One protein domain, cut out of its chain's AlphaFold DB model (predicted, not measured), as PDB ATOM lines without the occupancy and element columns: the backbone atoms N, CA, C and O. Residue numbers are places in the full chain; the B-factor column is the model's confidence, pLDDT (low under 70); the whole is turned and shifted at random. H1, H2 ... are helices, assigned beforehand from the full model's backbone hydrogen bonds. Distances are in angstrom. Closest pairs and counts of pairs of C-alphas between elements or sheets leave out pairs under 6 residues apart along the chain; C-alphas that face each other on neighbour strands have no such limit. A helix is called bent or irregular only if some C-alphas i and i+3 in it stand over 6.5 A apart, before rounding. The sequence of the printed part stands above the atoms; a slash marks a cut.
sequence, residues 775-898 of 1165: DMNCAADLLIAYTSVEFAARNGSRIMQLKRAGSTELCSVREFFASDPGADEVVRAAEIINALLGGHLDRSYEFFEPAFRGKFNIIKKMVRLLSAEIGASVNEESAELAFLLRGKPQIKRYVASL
ATOM      1  N   ASP A 775     -59.781  21.842 -27.370       87.44
ATOM      2  CA  ASP A 775     -59.750  23.046 -28.189       87.44
ATOM      3  C   ASP A 775     -58.756  22.840 -29.333       87.44
ATOM      4  O   ASP A 775     -57.543  22.929 -29.154       87.44
ATOM      5  N   MET A 776     -59.272  22.587 -30.535       88.31
ATOM      6  CA  MET A 776     -58.451  22.330 -31.722       88.31
ATOM      7  C   MET A 776     -57.676  23.559 -32.233       88.31
ATOM      8  O   MET A 776     -57.024  23.466 -33.268       88.31
ATOM      9  N   ASN A 777     -57.715  24.692 -31.523       86.56
ATOM     10  CA  ASN A 777     -56.842  25.842 -31.768       86.56
ATOM     11  C   ASN A 777     -55.636  25.899 -30.809       86.56
ATOM     12  O   ASN A 777     -54.782  26.768 -30.952       86.56
ATOM     13  N   CYS A 778     -55.557  25.004 -29.821       89.19
ATOM     14  CA  CYS A 778     -54.489  24.972 -28.826       89.19
ATOM     15  C   CYS A 778     -53.448  23.892 -29.174       89.19
ATOM     16  O   CYS A 778     -53.808  22.731 -29.372       89.19
ATOM     17  N   ALA A 779     -52.147  24.224 -29.198       92.19
ATOM     18  CA  ALA A 779     -51.095  23.243 -29.505       92.19
ATOM     19  C   ALA A 779     -51.081  22.030 -28.559       92.19
ATOM     20  O   ALA A 779     -50.883  20.907 -29.023       92.19
ATOM     21  N   ALA A 780     -51.316  22.229 -27.256       93.19
ATOM     22  CA  ALA A 780     -51.380  21.132 -26.285       93.19
ATOM     23  C   ALA A 780     -52.475  20.114 -26.652       93.19
ATOM     24  O   ALA A 780     -52.261  18.904 -26.616       93.19
ATOM     25  N   ASP A 781     -53.632  20.613 -27.072       93.19
ATOM     26  CA  ASP A 781     -54.803  19.814 -27.419       93.19
ATOM     27  C   ASP A 781     -54.634  19.150 -28.793       93.19
ATOM     28  O   ASP A 781     -55.000  17.988 -28.968       93.19
ATOM     29  N   LEU A 782     -53.997  19.838 -29.745       94.06
ATOM     30  CA  LEU A 782     -53.610  19.283 -31.044       94.06
ATOM     31  C   LEU A 782     -52.620  18.122 -30.893       94.06
ATOM     32  O   LEU A 782     -52.781  17.096 -31.556       94.06
ATOM     33  N   LEU A 783     -51.638  18.248 -29.995       95.12
ATOM     34  CA  LEU A 783     -50.722  17.158 -29.654       95.12
ATOM     35  C   LEU A 783     -51.491  15.938 -29.147       95.12
ATOM     36  O   LEU A 783     -51.240  14.830 -29.608       95.12
ATOM     37  N   ILE A 784     -52.474  16.115 -28.263       95.31
ATOM     38  CA  ILE A 784     -53.314  15.006 -27.786       95.31
ATOM     39  C   ILE A 784     -54.127  14.404 -28.942       95.31
ATOM     40  O   ILE A 784     -54.101  13.188 -29.141       95.31
ATOM     41  N   ALA A 785     -54.832  15.234 -29.716       93.62
ATOM     42  CA  ALA A 785     -55.748  14.793 -30.768       93.62
ATOM     43  C   ALA A 785     -55.054  13.977 -31.871       93.62
ATOM     44  O   ALA A 785     -55.631  13.022 -32.401       93.62
ATOM     45  N   TYR A 786     -53.826  14.362 -32.219       95.00
ATOM     46  CA  TYR A 786     -53.132  13.864 -33.402       95.00
ATOM     47  C   TYR A 786     -52.005  12.866 -33.128       95.00
ATOM     48  O   TYR A 786     -51.497  12.280 -34.085       95.00
ATOM     49  N   THR A 787     -51.649  12.620 -31.867       95.94
ATOM     50  CA  THR A 787     -50.696  11.561 -31.485       95.94
ATOM     51  C   THR A 787     -51.427  10.280 -31.074       95.94
ATOM     52  O   THR A 787     -52.552  10.067 -31.516       95.94
ATOM     53  N   SER A 788     -50.778   9.381 -30.334       94.25
ATOM     54  CA  SER A 788     -51.387   8.179 -29.755       94.25
ATOM     55  C   SER A 788     -51.632   8.350 -28.255       94.25
ATOM     56  O   SER A 788     -51.052   9.228 -27.608       94.25
ATOM     57  N   VAL A 789     -52.472   7.488 -27.671       94.12
ATOM     58  CA  VAL A 789     -52.769   7.532 -26.228       94.12
ATOM     59  C   VAL A 789     -51.507   7.292 -25.395       94.12
ATOM     60  O   VAL A 789     -51.310   7.942 -24.372       94.12
ATOM     61  N   GLU A 790     -50.614   6.416 -25.860       95.06
ATOM     62  CA  GLU A 790     -49.337   6.117 -25.214       95.06
ATOM     63  C   GLU A 790     -48.409   7.337 -25.221       95.06
ATOM     64  O   GLU A 790     -47.772   7.636 -24.207       95.06
ATOM     65  N   PHE A 791     -48.362   8.071 -26.337       96.06
ATOM     66  CA  PHE A 791     -47.588   9.305 -26.441       96.06
ATOM     67  C   PHE A 791     -48.134  10.385 -25.504       96.06
ATOM     68  O   PHE A 791     -47.369  10.969 -24.731       96.06
ATOM     69  N   ALA A 792     -49.447  10.634 -25.558       94.94
ATOM     70  CA  ALA A 792     -50.099  11.656 -24.746       94.94
ATOM     71  C   ALA A 792     -49.918  11.374 -23.246       94.94
ATOM     72  O   ALA A 792     -49.550  12.276 -22.497       94.94
ATOM     73  N   ALA A 793     -50.078  10.115 -22.818       93.62
ATOM     74  CA  ALA A 793     -49.861   9.700 -21.432       93.62
ATOM     75  C   ALA A 793     -48.409   9.919 -20.975       93.62
ATOM     76  O   ALA A 793     -48.175  10.514 -19.923       93.62
ATOM     77  N   ARG A 794     -47.426   9.470 -21.771       94.62
ATOM     78  CA  ARG A 794     -45.996   9.592 -21.438       94.62
ATOM     79  C   ARG A 794     -45.540  11.048 -21.337       94.62
ATOM     80  O   ARG A 794     -44.693  11.362 -20.505       94.62
ATOM     81  N   ASN A 795     -46.101  11.924 -22.167       94.50
ATOM     82  CA  ASN A 795     -45.725  13.337 -22.252       94.50
ATOM     83  C   ASN A 795     -46.683  14.280 -21.499       94.50
ATOM     84  O   ASN A 795     -46.599  15.501 -21.662       94.50
ATOM     85  N   GLY A 796     -47.562  13.742 -20.645       92.44
ATOM     86  CA  GLY A 796     -48.636  14.498 -19.995       92.44
ATOM     87  C   GLY A 796     -48.167  15.732 -19.220       92.44
ATOM     88  O   GLY A 796     -48.749  16.802 -19.367       92.44
ATOM     89  N   SER A 797     -47.062  15.642 -18.471       91.31
ATOM     90  CA  SER A 797     -46.532  16.778 -17.697       91.31
ATOM     91  C   SER A 797     -46.159  17.981 -18.574       91.31
ATOM     92  O   SER A 797     -46.475  19.117 -18.221       91.31
ATOM     93  N   ARG A 798     -45.540  17.742 -19.736       92.00
ATOM     94  CA  ARG A 798     -45.161  18.780 -20.710       92.00
ATOM     95  C   ARG A 798     -46.369  19.322 -21.461       92.00
ATOM     96  O   ARG A 798     -46.503  20.532 -21.618       92.00
ATOM     97  N   ILE A 799     -47.286  18.445 -21.864       92.19
ATOM     98  CA  ILE A 799     -48.549  18.853 -22.495       92.19
ATOM     99  C   ILE A 799     -49.344  19.769 -21.548       92.19
ATOM    100  O   ILE A 799     -49.854  20.805 -21.968       92.19
ATOM    101  N   MET A 800     -49.379  19.457 -20.249       90.69
ATOM    102  CA  MET A 800     -50.009  20.311 -19.241       90.69
ATOM    103  C   MET A 800     -49.264  21.636 -19.014       90.69
ATOM    104  O   MET A 800     -49.910  22.656 -18.782       90.69
ATOM    105  N   GLN A 801     -47.928  21.663 -19.100       89.75
ATOM    106  CA  GLN A 801     -47.164  22.920 -19.063       89.75
ATOM    107  C   GLN A 801     -47.528  23.839 -20.238       89.75
ATOM    108  O   GLN A 801     -47.792  25.019 -20.009       89.75
ATOM    109  N   LEU A 802     -47.624  23.297 -21.459       88.44
ATOM    110  CA  LEU A 802     -48.127  24.041 -22.620       88.44
ATOM    111  C   LEU A 802     -49.557  24.542 -22.385       88.44
ATOM    112  O   LEU A 802     -49.847  25.705 -22.641       88.44
ATOM    113  N   LYS A 803     -50.445  23.692 -21.850       87.31
ATOM    114  CA  LYS A 803     -51.846  24.054 -21.580       87.31
ATOM    115  C   LYS A 803     -51.966  25.232 -20.605       87.31
ATOM    116  O   LYS A 803     -52.767  26.132 -20.840       87.31
ATOM    117  N   ARG A 804     -51.152  25.252 -19.541       85.75
ATOM    118  CA  ARG A 804     -51.100  26.346 -18.550       85.75
ATOM    119  C   ARG A 804     -50.631  27.670 -19.139       85.75
ATOM    120  O   ARG A 804     -51.091  28.719 -18.701       85.75
ATOM    121  N   ALA A 805     -49.711  27.623 -20.098       81.62
ATOM    122  CA  ALA A 805     -49.192  28.817 -20.756       81.62
ATOM    123  C   ALA A 805     -50.223  29.492 -21.683       81.62
ATOM    124  O   ALA A 805     -50.018  30.636 -22.083       81.62
ATOM    125  N   GLY A 806     -51.340  28.818 -21.987       71.44
ATOM    126  CA  GLY A 806     -52.349  29.283 -22.937       71.44
ATOM    127  C   GLY A 806     -52.053  28.838 -24.372       71.44
ATOM    128  O   GLY A 806     -51.122  28.072 -24.622       71.44
ATOM    129  N   SER A 807     -52.883  29.268 -25.329       61.88
ATOM    130  CA  SER A 807     -52.765  28.835 -26.729       61.88
ATOM    131  C   SER A 807     -51.446  29.285 -27.354       61.88
ATOM    132  O   SER A 807     -51.274  30.443 -27.722       61.88
ATOM    133  N   THR A 808     -50.539  28.327 -27.497       66.50
ATOM    134  CA  THR A 808     -49.383  28.383 -28.387       66.50
ATOM    135  C   THR A 808     -49.781  27.785 -29.733       66.50
ATOM    136  O   THR A 808     -50.556  26.825 -29.790       66.50
ATOM    137  N   GLU A 809     -49.284  28.358 -30.826       85.50
ATOM    138  CA  GLU A 809     -49.359  27.720 -32.140       85.50
ATOM    139  C   GLU A 809     -48.388  26.528 -32.176       85.50
ATOM    140  O   GLU A 809     -47.366  26.528 -31.484       85.50
ATOM    141  N   LEU A 810     -48.667  25.503 -32.991       91.19
ATOM    142  CA  LEU A 810     -47.782  24.331 -33.107       91.19
ATOM    143  C   LEU A 810     -46.338  24.717 -33.480       91.19
ATOM    144  O   LEU A 810     -45.396  24.052 -33.049       91.19
ATOM    145  N   CYS A 811     -46.157  25.797 -34.245       87.62
ATOM    146  CA  CYS A 811     -44.847  26.319 -34.637       87.62
ATOM    147  C   CYS A 811     -44.036  26.884 -33.454       87.62
ATOM    148  O   CYS A 811     -42.809  26.814 -33.477       87.62
ATOM    149  N   SER A 812     -44.693  27.367 -32.396       89.12
ATOM    150  CA  SER A 812     -44.046  27.976 -31.223       89.12
ATOM    151  C   SER A 812     -43.614  26.957 -30.162       89.12
ATOM    152  O   SER A 812     -42.901  27.308 -29.224       89.12
ATOM    153  N   VAL A 813     -44.010  25.681 -30.285       92.56
ATOM    154  CA  VAL A 813     -43.702  24.629 -29.290       92.56
ATOM    155  C   VAL A 813     -42.192  24.424 -29.115       92.56
ATOM    156  O   VAL A 813     -41.727  24.189 -28.000       92.56
ATOM    157  N   ARG A 814     -41.412  24.553 -30.197       93.06
ATOM    158  CA  ARG A 814     -39.942  24.469 -30.157       93.06
ATOM    159  C   ARG A 814     -39.335  25.566 -29.285       93.06
ATOM    160  O   ARG A 814     -38.467  25.283 -28.469       93.06
ATOM    161  N   GLU A 815     -39.788  26.804 -29.464       91.12
ATOM    162  CA  GLU A 815     -39.302  27.956 -28.699       91.12
ATOM    163  C   GLU A 815     -39.713  27.849 -27.230       91.12
ATOM    164  O   GLU A 815     -38.892  28.077 -26.343       91.12
ATOM    165  N   PHE A 816     -40.951  27.412 -26.970       91.62
ATOM    166  CA  PHE A 816     -41.470  27.211 -25.617       91.62
ATOM    167  C   PHE A 816     -40.618  26.232 -24.796       91.62
ATOM    168  O   PHE A 816     -40.361  26.469 -23.617       91.62
ATOM    169  N   PHE A 817     -40.145  25.150 -25.421       93.44
ATOM    170  CA  PHE A 817     -39.321  24.131 -24.769       93.44
ATOM    171  C   PHE A 817     -37.816  24.265 -25.030       93.44
ATOM    172  O   PHE A 817     -37.069  23.332 -24.744       93.44
ATOM    173  N   ALA A 818     -37.329  25.413 -25.514       89.81
ATOM    174  CA  ALA A 818     -35.912  25.589 -25.854       89.81
ATOM    175  C   ALA A 818     -34.947  25.317 -24.679       89.81
ATOM    176  O   ALA A 818     -33.794  24.950 -24.897       89.81
ATOM    177  N   SER A 819     -35.412  25.471 -23.433       89.00
ATOM    178  CA  SER A 819     -34.648  25.188 -22.211       89.00
ATOM    179  C   SER A 819     -34.938  23.820 -21.568       89.00
ATOM    180  O   SER A 819     -34.406  23.548 -20.494       89.00
ATOM    181  N   ASP A 820     -35.790  22.973 -22.162       89.81
ATOM    182  CA  ASP A 820     -36.125  21.635 -21.649       89.81
ATOM    183  C   ASP A 820     -35.423  20.543 -22.482       89.81
ATOM    184  O   ASP A 820     -35.919  20.158 -23.544       89.81
ATOM    185  N   PRO A 821     -34.293  19.983 -22.004       83.75
ATOM    186  CA  PRO A 821     -33.502  19.005 -22.754       83.75
ATOM    187  C   PRO A 821     -34.206  17.652 -22.962       83.75
ATOM    188  O   PRO A 821     -33.667  16.788 -23.643       83.75
ATOM    189  N   GLY A 822     -35.385  17.426 -22.370       87.50
ATOM    190  CA  GLY A 822     -36.177  16.209 -22.567       87.50
ATOM    191  C   GLY A 822     -37.416  16.399 -23.447       87.50
ATOM    192  O   GLY A 822     -38.238  15.485 -23.519       87.50
ATOM    193  N   ALA A 823     -37.594  17.567 -24.071       91.31
ATOM    194  CA  ALA A 823     -38.788  17.897 -24.849       91.31
ATOM    195  C   ALA A 823     -38.698  17.542 -26.345       91.31
ATOM    196  O   ALA A 823     -39.690  17.710 -27.057       91.31
ATOM    197  N   ASP A 824     -37.565  17.012 -26.822       92.31
ATOM    198  CA  ASP A 824     -37.327  16.688 -28.240       92.31
ATOM    199  C   ASP A 824     -38.455  15.866 -28.872       92.31
ATOM    200  O   ASP A 824     -38.830  16.073 -30.027       92.31
ATOM    201  N   GLU A 825     -39.020  14.929 -28.110       92.94
ATOM    202  CA  GLU A 825     -40.118  14.085 -28.575       92.94
ATOM    203  C   GLU A 825     -41.399  14.892 -28.848       92.94
ATOM    204  O   GLU A 825     -42.047  14.705 -29.878       92.94
ATOM    205  N   VAL A 826     -41.737  15.820 -27.948       94.25
ATOM    206  CA  VAL A 826     -42.915  16.696 -28.043       94.25
ATOM    207  C   VAL A 826     -42.738  17.725 -29.151       94.25
ATOM    208  O   VAL A 826     -43.660  17.943 -29.938       94.25
ATOM    209  N   VAL A 827     -41.539  18.301 -29.264       94.88
ATOM    210  CA  VAL A 827     -41.188  19.246 -30.329       94.88
ATOM    211  C   VAL A 827     -41.293  18.572 -31.698       94.88
ATOM    212  O   VAL A 827     -41.976  19.091 -32.580       94.88
ATOM    213  N   ARG A 828     -40.708  17.376 -31.870       94.31
ATOM    214  CA  ARG A 828     -40.823  16.627 -33.133       94.31
ATOM    215  C   ARG A 828     -42.269  16.270 -33.469       94.31
ATOM    216  O   ARG A 828     -42.669  16.409 -34.622       94.31
ATOM    217  N   ALA A 829     -43.067  15.845 -32.489       96.44
ATOM    218  CA  ALA A 829     -44.481  15.553 -32.718       96.44
ATOM    219  C   ALA A 829     -45.251  16.793 -33.204       96.44
ATOM    220  O   ALA A 829     -45.994  16.698 -34.180       96.44
ATOM    221  N   ALA A 830     -45.035  17.959 -32.583       95.81
ATOM    222  CA  ALA A 830     -45.670  19.213 -32.993       95.81
ATOM    223  C   ALA A 830     -45.318  19.595 -34.442       95.81
ATOM    224  O   ALA A 830     -46.201  19.966 -35.216       95.81
ATOM    225  N   GLU A 831     -44.053  19.437 -34.838       95.75
ATOM    226  CA  GLU A 831     -43.585  19.725 -36.200       95.75
ATOM    227  C   GLU A 831     -44.192  18.794 -37.251       95.75
ATOM    228  O   GLU A 831     -44.605  19.258 -38.316       95.75
ATOM    229  N   ILE A 832     -44.282  17.493 -36.953       97.12
ATOM    230  CA  ILE A 832     -44.916  16.510 -37.841       97.12
ATOM    231  C   ILE A 832     -46.397  16.842 -38.037       97.12
ATOM    232  O   ILE A 832     -46.888  16.847 -39.169       97.12
ATOM    233  N   ILE A 833     -47.108  17.137 -36.943       96.62
ATOM    234  CA  ILE A 833     -48.529  17.496 -36.988       96.62
ATOM    235  C   ILE A 833     -48.716  18.762 -37.825       96.62
ATOM    236  O   ILE A 833     -49.557  18.774 -38.723       96.62
ATOM    237  N   ASN A 834     -47.900  19.791 -37.590       95.38
ATOM    238  CA  ASN A 834     -47.958  21.043 -38.337       95.38
ATOM    239  C   ASN A 834     -47.747  20.826 -39.847       95.38
ATOM    240  O   ASN A 834     -48.528  21.320 -40.660       95.38
ATOM    241  N   ALA A 835     -46.746  20.024 -40.228       95.62
ATOM    242  CA  ALA A 835     -46.467  19.704 -41.628       95.62
ATOM    243  C   ALA A 835     -47.654  19.000 -42.314       95.62
ATOM    244  O   ALA A 835     -48.104  19.428 -43.377       95.62
ATOM    245  N   LEU A 836     -48.214  17.956 -41.692       96.00
ATOM    246  CA  LEU A 836     -49.309  17.175 -42.282       96.00
ATOM    247  C   LEU A 836     -50.640  17.931 -42.318       96.00
ATOM    248  O   LEU A 836     -51.425  17.747 -43.255       96.00
ATOM    249  N   LEU A 837     -50.907  18.795 -41.334       93.44
ATOM    250  CA  LEU A 837     -52.056  19.702 -41.377       93.44
ATOM    251  C   LEU A 837     -51.927  20.711 -42.526       93.44
ATOM    252  O   LEU A 837     -52.919  20.940 -43.220       93.44
ATOM    253  N   GLY A 838     -50.713  21.208 -42.788       93.00
ATOM    254  CA  GLY A 838     -50.384  22.042 -43.951       93.00
ATOM    255  C   GLY A 838     -50.386  21.306 -45.299       93.00
ATOM    256  O   GLY A 838     -50.274  21.941 -46.341       93.00
ATOM    257  N   GLY A 839     -50.550  19.977 -45.308       93.25
ATOM    258  CA  GLY A 839     -50.548  19.173 -46.535       93.25
ATOM    259  C   GLY A 839     -49.153  18.827 -47.063       93.25
ATOM    260  O   GLY A 839     -49.031  18.374 -48.198       93.25
ATOM    261  N   HIS A 840     -48.109  19.021 -46.257       92.25
ATOM    262  CA  HIS A 840     -46.722  18.796 -46.645       92.25
ATOM    263  C   HIS A 840     -46.323  17.329 -46.480       92.25
ATOM    264  O   HIS A 840     -46.364  16.769 -45.381       92.25
ATOM    265  N   LEU A 841     -45.912  16.716 -47.587       91.50
ATOM    266  CA  LEU A 841     -45.428  15.338 -47.660       91.50
ATOM    267  C   LEU A 841     -43.940  15.249 -48.043       91.50
ATOM    268  O   LEU A 841     -43.358  14.169 -47.995       91.50
ATOM    269  N   ASP A 842     -43.317  16.369 -48.396       89.75
ATOM    270  CA  ASP A 842     -41.985  16.528 -48.997       89.75
ATOM    271  C   ASP A 842     -40.797  16.281 -48.045       89.75
ATOM    272  O   ASP A 842     -39.651  16.218 -48.487       89.75
ATOM    273  N   ARG A 843     -41.052  16.092 -46.746       92.69
ATOM    274  CA  ARG A 843     -40.015  15.808 -45.739       92.69
ATOM    275  C   ARG A 843     -39.526  14.355 -45.821       92.69
ATOM    276  O   ARG A 843     -40.186  13.495 -46.403       92.69
ATOM    277  N   SER A 844     -38.355  14.086 -45.237       92.44
ATOM    278  CA  SER A 844     -37.738  12.754 -45.266       92.44
ATOM    279  C   SER A 844     -38.516  11.723 -44.440       92.44
ATOM    280  O   SER A 844     -39.358  12.074 -43.610       92.44
ATOM    281  N   TYR A 845     -38.222  10.436 -44.650       93.50
ATOM    282  CA  TYR A 845     -38.820   9.367 -43.850       93.50
ATOM    283  C   TYR A 845     -38.441   9.501 -42.372       93.50
ATOM    284  O   TYR A 845     -39.319   9.409 -41.528       93.50
ATOM    285  N   GLU A 846     -37.185   9.827 -42.055       93.88
ATOM    286  CA  GLU A 846     -36.697  10.002 -40.677       93.88
ATOM    287  C   GLU A 846     -37.463  11.104 -39.927       93.88
ATOM    288  O   GLU A 846     -37.627  11.042 -38.711       93.88
ATOM    289  N   PHE A 847     -37.974  12.111 -40.648       94.62
ATOM    290  CA  PHE A 847     -38.836  13.136 -40.063       94.62
ATOM    291  C   PHE A 847     -40.209  12.575 -39.656       94.62
ATOM    292  O   PHE A 847     -40.714  12.939 -38.599       94.62
ATOM    293  N   PHE A 848     -40.809  11.687 -40.458       95.81
ATOM    294  CA  PHE A 848     -42.136  11.106 -40.203       95.81
ATOM    295  C   PHE A 848     -42.116   9.763 -39.456       95.81
ATOM    296  O   PHE A 848     -43.152   9.354 -38.929       95.81
ATOM    297  N   GLU A 849     -40.965   9.095 -39.362       94.62
ATOM    298  CA  GLU A 849     -40.770   7.810 -38.677       94.62
ATOM    299  C   GLU A 849     -41.396   7.790 -37.269       94.62
ATOM    300  O   GLU A 849     -42.112   6.829 -36.961       94.62
ATOM    301  N   PRO A 850     -41.248   8.835 -36.418       94.25
ATOM    302  CA  PRO A 850     -41.870   8.835 -35.097       94.25
ATOM    303  C   PRO A 850     -43.397   8.713 -35.142       94.25
ATOM    304  O   PRO A 850     -43.976   8.087 -34.256       94.25
ATOM    305  N   ALA A 851     -44.050   9.265 -36.170       95.19
ATOM    306  CA  ALA A 851     -45.495   9.159 -36.326       95.19
ATOM    307  C   ALA A 851     -45.920   7.738 -36.705       95.19
ATOM    308  O   ALA A 851     -46.844   7.218 -36.079       95.19
ATOM    309  N   PHE A 852     -45.228   7.090 -37.652       94.00
ATOM    310  CA  PHE A 852     -45.478   5.692 -38.030       94.00
ATOM    311  C   PHE A 852     -45.252   4.740 -36.857       94.00
ATOM    312  O   PHE A 852     -46.162   4.015 -36.450       94.00
ATOM    313  N   ARG A 853     -44.070   4.815 -36.234       92.62
ATOM    314  CA  ARG A 853     -43.704   3.974 -35.089       92.62
ATOM    315  C   ARG A 853     -44.615   4.209 -33.885       92.62
ATOM    316  O   ARG A 853     -44.988   3.261 -33.198       92.62
ATOM    317  N   GLY A 854     -44.964   5.468 -33.628       89.06
ATOM    318  CA  GLY A 854     -45.856   5.880 -32.548       89.06
ATOM    319  C   GLY A 854     -47.340   5.663 -32.841       89.06
ATOM    320  O   GLY A 854     -48.150   5.907 -31.947       89.06
ATOM    321  N   LYS A 855     -47.693   5.222 -34.060       91.19
ATOM    322  CA  LYS A 855     -49.069   5.063 -34.557       91.19
ATOM    323  C   LYS A 855     -49.922   6.309 -34.322       91.19
ATOM    324  O   LYS A 855     -51.016   6.244 -33.766       91.19
ATOM    325  N   PHE A 856     -49.389   7.469 -34.694       95.19
ATOM    326  CA  PHE A 856     -50.063   8.745 -34.476       95.19
ATOM    327  C   PHE A 856     -51.348   8.848 -35.304       95.19
ATOM    328  O   PHE A 856     -51.362   8.535 -36.496       95.19
ATOM    329  N   ASN A 857     -52.412   9.388 -34.705       91.50
ATOM    330  CA  ASN A 857     -53.695   9.596 -35.380       91.50
ATOM    331  C   ASN A 857     -53.585  10.470 -36.645       91.50
ATOM    332  O   ASN A 857     -54.397  10.335 -37.566       91.50
ATOM    333  N   ILE A 858     -52.580  11.353 -36.725       93.81
ATOM    334  CA  ILE A 858     -52.326  12.203 -37.899       93.81
ATOM    335  C   ILE A 858     -52.013  11.409 -39.178       93.81
ATOM    336  O   ILE A 858     -52.201  11.936 -40.276       93.81
ATOM    337  N   ILE A 859     -51.625  10.130 -39.077       94.25
ATOM    338  CA  ILE A 859     -51.399   9.260 -40.246       94.25
ATOM    339  C   ILE A 859     -52.644   9.197 -41.134       94.25
ATOM    340  O   ILE A 859     -52.522   9.180 -42.355       94.25
ATOM    341  N   LYS A 860     -53.854   9.295 -40.574       89.44
ATOM    342  CA  LYS A 860     -55.102   9.352 -41.357       89.44
ATOM    343  C   LYS A 860     -55.130  10.509 -42.356       89.44
ATOM    344  O   LYS A 860     -55.683  10.384 -43.447       89.44
ATOM    345  N   LYS A 861     -54.539  11.654 -41.996       91.88
ATOM    346  CA  LYS A 861     -54.383  12.800 -42.902       91.88
ATOM    347  C   LYS A 861     -53.343  12.488 -43.976       91.88
ATOM    348  O   LYS A 861     -53.612  12.749 -45.145       91.88
ATOM    349  N   MET A 862     -52.218  11.885 -43.594       94.19
ATOM    350  CA  MET A 862     -51.178  11.447 -44.527       94.19
ATOM    351  C   MET A 862     -51.718  10.454 -45.561       94.19
ATOM    352  O   MET A 862     -51.472  10.639 -46.745       94.19
ATOM    353  N   VAL A 863     -52.515   9.465 -45.147       90.88
ATOM    354  CA  VAL A 863     -53.172   8.497 -46.041       90.88
ATOM    355  C   VAL A 863     -53.973   9.206 -47.127       90.88
ATOM    356  O   VAL A 863     -53.835   8.882 -48.298       90.88
ATOM    357  N   ARG A 864     -54.770  10.222 -46.772       89.31
ATOM    358  CA  ARG A 864     -55.553  10.986 -47.758       89.31
ATOM    359  C   ARG A 864     -54.666  11.742 -48.745       89.31
ATOM    360  O   ARG A 864     -54.990  11.784 -49.927       89.31
ATOM    361  N   LEU A 865     -53.574  12.336 -48.260       92.31
ATOM    362  CA  LEU A 865     -52.610  13.046 -49.103       92.31
ATOM    363  C   LEU A 865     -51.891  12.074 -50.052       92.31
ATOM    364  O   LEU A 865     -51.815  12.338 -51.246       92.31
ATOM    365  N   LEU A 866     -51.453  10.918 -49.544       89.81
ATOM    366  CA  LEU A 866     -50.815   9.863 -50.332       89.81
ATOM    367  C   LEU A 866     -51.768   9.277 -51.376       89.81
ATOM    368  O   LEU A 866     -51.370   9.126 -52.525       89.81
ATOM    369  N   SER A 867     -53.024   8.997 -51.018       85.50
ATOM    370  CA  SER A 867     -54.025   8.505 -51.972       85.50
ATOM    371  C   SER A 867     -54.251   9.486 -53.121       85.50
ATOM    372  O   SER A 867     -54.352   9.078 -54.276       85.50
ATOM    373  N   ALA A 868     -54.298  10.787 -52.813       86.62
ATOM    374  CA  ALA A 868     -54.437  11.835 -53.818       86.62
ATOM    375  C   ALA A 868     -53.192  11.951 -54.716       86.62
ATOM    376  O   ALA A 868     -53.336  12.103 -55.925       86.62
ATOM    377  N   GLU A 869     -51.988  11.853 -54.147       86.81
ATOM    378  CA  GLU A 869     -50.724  11.935 -54.894       86.81
ATOM    379  C   GLU A 869     -50.478  10.698 -55.778       86.81
ATOM    380  O   GLU A 869     -50.015  10.821 -56.909       86.81
ATOM    381  N   ILE A 870     -50.802   9.500 -55.279       86.31
ATOM    382  CA  ILE A 870     -50.581   8.220 -55.972       86.31
ATOM    383  C   ILE A 870     -51.683   7.938 -57.007       86.31
ATOM    384  O   ILE A 870     -51.449   7.199 -57.965       86.31
ATOM    385  N   GLY A 871     -52.877   8.513 -56.830       78.44
ATOM    386  CA  GLY A 871     -54.038   8.247 -57.683       78.44
ATOM    387  C   GLY A 871     -54.687   6.881 -57.428       78.44
ATOM    388  O   GLY A 871     -55.367   6.356 -58.304       78.44
ATOM    389  N   ALA A 872     -54.472   6.294 -56.248       77.12
ATOM    390  CA  ALA A 872     -55.057   5.022 -55.826       77.12
ATOM    391  C   ALA A 872     -55.391   5.047 -54.327       77.12
ATOM    392  O   ALA A 872     -54.806   5.817 -53.568       77.12
ATOM    393  N   SER A 873     -56.328   4.203 -53.889       75.81
ATOM    394  CA  SER A 873     -56.740   4.150 -52.481       75.81
ATOM    395  C   SER A 873     -55.653   3.513 -51.604       75.81
ATOM    396  O   SER A 873     -55.446   2.302 -51.649       75.81
ATOM    397  N   VAL A 874     -54.968   4.334 -50.804       81.94
ATOM    398  CA  VAL A 874     -54.050   3.917 -49.733       81.94
ATOM    399  C   VAL A 874     -54.833   3.787 -48.423       81.94
ATOM    400  O   VAL A 874     -55.759   4.557 -48.165       81.94
ATOM    401  N   ASN A 875     -54.461   2.828 -47.575       80.19
ATOM    402  CA  ASN A 875     -55.016   2.655 -46.226       80.19
ATOM    403  C   ASN A 875     -53.936   2.860 -45.145       80.19
ATOM    404  O   ASN A 875     -52.756   2.991 -45.460       80.19
ATOM    405  N   GLU A 876     -54.326   2.900 -43.868       81.38
ATOM    406  CA  GLU A 876     -53.398   3.165 -42.752       81.38
ATOM    407  C   GLU A 876     -52.277   2.117 -42.633       81.38
ATOM    408  O   GLU A 876     -51.137   2.481 -42.359       81.38
ATOM    409  N   GLU A 877     -52.567   0.843 -42.910       80.38
ATOM    410  CA  GLU A 877     -51.588  -0.255 -42.832       80.38
ATOM    411  C   GLU A 877     -50.524  -0.184 -43.933       80.38
ATOM    412  O   GLU A 877     -49.366  -0.531 -43.715       80.38
ATOM    413  N   SER A 878     -50.905   0.286 -45.121       84.56
ATOM    414  CA  SER A 878     -50.001   0.434 -46.266       84.56
ATOM    415  C   SER A 878     -49.418   1.840 -46.405       84.56
ATOM    416  O   SER A 878     -48.605   2.060 -47.299       84.56
ATOM    417  N   ALA A 879     -49.778   2.778 -45.522       88.94
ATOM    418  CA  ALA A 879     -49.365   4.180 -45.596       88.94
ATOM    419  C   ALA A 879     -47.841   4.348 -45.566       88.94
ATOM    420  O   ALA A 879     -47.284   5.105 -46.358       88.94
ATOM    421  N   GLU A 880     -47.166   3.615 -44.681       94.44
ATOM    422  CA  GLU A 880     -45.708   3.660 -44.548       94.44
ATOM    423  C   GLU A 880     -45.013   3.125 -45.805       94.44
ATOM    424  O   GLU A 880     -44.119   3.766 -46.359       94.44
ATOM    425  N   LEU A 881     -45.484   1.983 -46.314       90.00
ATOM    426  CA  LEU A 881     -44.979   1.405 -47.555       90.00
ATOM    427  C   LEU A 881     -45.225   2.346 -48.742       90.00
ATOM    428  O   LEU A 881     -44.308   2.604 -49.517       90.00
ATOM    429  N   ALA A 882     -46.432   2.897 -48.871       89.19
ATOM    430  CA  ALA A 882     -46.789   3.843 -49.923       89.19
ATOM    431  C   ALA A 882     -45.909   5.104 -49.875       89.19
ATOM    432  O   ALA A 882     -45.415   5.546 -50.914       89.19
ATOM    433  N   PHE A 883     -45.637   5.631 -48.676       93.12
ATOM    434  CA  PHE A 883     -44.720   6.752 -48.475       93.12
ATOM    435  C   PHE A 883     -43.290   6.403 -48.924       93.12
ATOM    436  O   PHE A 883     -42.669   7.162 -49.665       93.12
ATOM    437  N   LEU A 884     -42.776   5.227 -48.545       92.81
ATOM    438  CA  LEU A 884     -41.436   4.756 -48.921       92.81
ATOM    439  C   LEU A 884     -41.286   4.440 -50.418       92.81
ATOM    440  O   LEU A 884     -40.172   4.509 -50.951       92.81
ATOM    441  N   LEU A 885     -42.373   4.054 -51.090       90.69
ATOM    442  CA  LEU A 885     -42.411   3.761 -52.526       90.69
ATOM    443  C   LEU A 885     -42.629   5.009 -53.394       90.69
ATOM    444  O   LEU A 885     -42.497   4.929 -54.617       90.69
ATOM    445  N   ARG A 886     -42.935   6.158 -52.786       88.00
ATOM    446  CA  ARG A 886     -43.207   7.412 -53.487       88.00
ATOM    447  C   ARG A 886     -42.030   7.829 -54.368       88.00
ATOM    448  O   ARG A 886     -40.873   7.787 -53.955       88.00
ATOM    449  N   GLY A 887     -42.328   8.186 -55.617       82.06
ATOM    450  CA  GLY A 887     -41.316   8.538 -56.618       82.06
ATOM    451  C   GLY A 887     -40.465   7.366 -57.132       82.06
ATOM    452  O   GLY A 887     -39.571   7.590 -57.945       82.06
ATOM    453  N   LYS A 888     -40.725   6.118 -56.708       90.12
ATOM    454  CA  LYS A 888     -39.986   4.926 -57.158       90.12
ATOM    455  C   LYS A 888     -40.785   4.117 -58.193       90.12
ATOM    456  O   LYS A 888     -42.008   4.038 -58.087       90.12
ATOM    457  N   PRO A 889     -40.140   3.431 -59.159       85.25
ATOM    458  CA  PRO A 889     -40.832   2.635 -60.186       85.25
ATOM    459  C   PRO A 889     -41.791   1.563 -59.639       85.25
ATOM    460  O   PRO A 889     -42.801   1.242 -60.268       85.25
ATOM    461  N   GLN A 890     -41.491   1.019 -58.460       89.12
ATOM    462  CA  GLN A 890     -42.269  -0.011 -57.774       89.12
ATOM    463  C   GLN A 890     -43.684   0.457 -57.397       89.12
ATOM    464  O   GLN A 890     -44.565  -0.390 -57.253       89.12
ATOM    465  N   ILE A 891     -43.937   1.773 -57.315       88.12
ATOM    466  CA  ILE A 891     -45.277   2.308 -57.038       88.12
ATOM    467  C   ILE A 891     -46.301   1.850 -58.084       88.12
ATOM    468  O   ILE A 891     -47.446   1.583 -57.744       88.12
ATOM    469  N   LYS A 892     -45.884   1.639 -59.343       81.06
ATOM    470  CA  LYS A 892     -46.769   1.138 -60.406       81.06
ATOM    471  C   LYS A 892     -47.264  -0.283 -60.135       81.06
ATOM    472  O   LYS A 892     -48.409  -0.592 -60.436       81.06
ATOM    473  N   ARG A 893     -46.415  -1.144 -59.560       80.44
ATOM    474  CA  ARG A 893     -46.803  -2.509 -59.161       80.44
ATOM    475  C   ARG A 893     -47.749  -2.486 -57.967       80.44
ATOM    476  O   ARG A 893     -48.722  -3.227 -57.968       80.44
ATOM    477  N   TYR A 894     -47.479  -1.610 -56.998       80.88
ATOM    478  CA  TYR A 894     -48.383  -1.371 -55.874       80.88
ATOM    479  C   TYR A 894     -49.762  -0.910 -56.372       80.88
ATOM    480  O   TYR A 894     -50.753  -1.554 -56.061       80.88
ATOM    481  N   VAL A 895     -49.833   0.098 -57.250       76.31
ATOM    482  CA  VAL A 895     -51.102   0.571 -57.836       76.31
ATOM    483  C   VAL A 895     -51.806  -0.515 -58.655       76.31
ATOM    484  O   VAL A 895     -53.006  -0.706 -58.504       76.31
ATOM    485  N   ALA A 896     -51.082  -1.281 -59.475       70.50
ATOM    486  CA  ALA A 896     -51.674  -2.367 -60.260       70.50
ATOM    487  C   ALA A 896     -52.267  -3.483 -59.385       70.50
ATOM    488  O   ALA A 896     -53.292  -4.054 -59.744       70.50
ATOM    489  N   SER A 897     -51.673  -3.758 -58.217       67.69
ATOM    490  CA  SER A 897     -52.236  -4.704 -57.242       67.69
ATOM    491  C   SER A 897     -53.545  -4.225 -56.595       67.69
ATOM    492  O   SER A 897     -54.187  -4.991 -55.884       67.69
ATOM    493  N   LEU A 898     -53.955  -2.976 -56.851       63.59
ATOM    494  CA  LEU A 898     -55.195  -2.377 -56.358       63.59
ATOM    495  C   LEU A 898     -56.327  -2.344 -57.410       63.59
ATOM    496  O   LEU A 898     -57.410  -1.869 -57.077       63.59
TER     497      LEU A 898
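AT A GLANCE: This is residues 775 to 898 of the 1165 residues of the protein "Capsular biosynthesis protein" of Oscillospiraceae bacterium (UniProt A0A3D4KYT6). An elongated body of nine short helices, mostly crossing one another, has the longest helix, H5, in its middle. H1 to H4 make one half, with H3 toward that end; H6, H7 and H8 make the other half, and H9 lies beyond H8 at the far end. The printed part has 124 residues with nine named helices, H1 to H9 in order along the chain, and no named strand; its class is all helix. It is compact, with a radius of gyration of the C-alphas of 15.7 A, and its C-alphas span 50 by 26 by 23 A.

IN THESE COORDINATES: The printed part begins at Asp 775, and H1 follows at residues 779 to 786, from C-alpha 779 at (-51.095, 23.243, -29.505). H2 is residues 789 to 794. H3, residues 796 to 805, is 14.3 A long from first to last C-alpha. H4, residues 810 to 816, is irregular, but only just: C-alphas 811 and 814 are 6.9 A apart. H5, residues 824 to 837, is 20.0 A long and runs from C-alpha 824 at (-37.327, 16.688, -28.240) to C-alpha 837 at (-52.056, 19.702, -41.377). H6, residues 845 to 853, is irregular, with C-alphas 847 and 850 at 7.2 A. H7, residues 859 to 870, is 15.8 A long. H8 is residues 879 to 885. H9, residues 891 to 896, ends with C-alpha 896 at (-51.674, -2.367, -60.260).

HOW THE PARTS SIT: H5 is the hub and touches four helices. H4 and H5 form a helical hairpin: they touch at a shallow tilt of 22 degrees, opposite ways, and their closest C-alphas, those of Arg 814 and Val 827, are 5.4 A apart. H1 touches H5 at 71 degrees, only just about perpendicular, with the C-alphas of Leu 783 and Ala 830 closest at 6.4 A. H1 also touches H3 at a steep tilt of 41 degrees, opposite ways, the closest C-alphas being those of Ala 780 and Ile 799 at 5.3 A. H1 and H4 only just touch, with 3 pairs of C-alphas within 8 A; the closest are those of Ala 779 and Leu 810, 5.0 A. H2 touches no helix but is near H1, where the C-alphas of Ile 784 and Ala 792 are closest at 5.5 A. With residues 829 to 832 alone, H5 touches H6, about perpendicular at 81 degrees; the closest C-alphas are those of Ile 832 and Phe 848, 6.5 A. H5 and H7 touch only at their ends, and only just, with 3 pairs of C-alphas within 8 A, the closest those of Leu 836 and Met 862 at 6.4 A. H7 touches H8 at a steep tilt of 39 degrees, the same way, with the C-alphas of Val 863 and Ala 879 closest at 5.8 A. H6 and H8 only just touch, with 3 pairs within 8 A; the closest C-alphas are those of Phe 852 and Glu 880, 6.8 A. H9 touches no helix but is near H8, with the C-alphas of Leu 885 and Ile 891 closest at 5.5 A. H3 and H9 are apart. In H1, H2, H3, H5, H7, H8 and H9 every O i to N i+4 pair is within hydrogen-bond range; in H6 3 of 5 are, and in H4 1 of 3, beside 3 of 4 O i to N i+3 pairs.

THE WHOLE: The two C-alphas farthest apart, those of Arg 804 and Ala 896, are 50.6 A from each other. The printed part has no cut and no long link. The mean pLDDT of the printed part is 89.3; residues 807 to 808 and 897 to 898 are under 70.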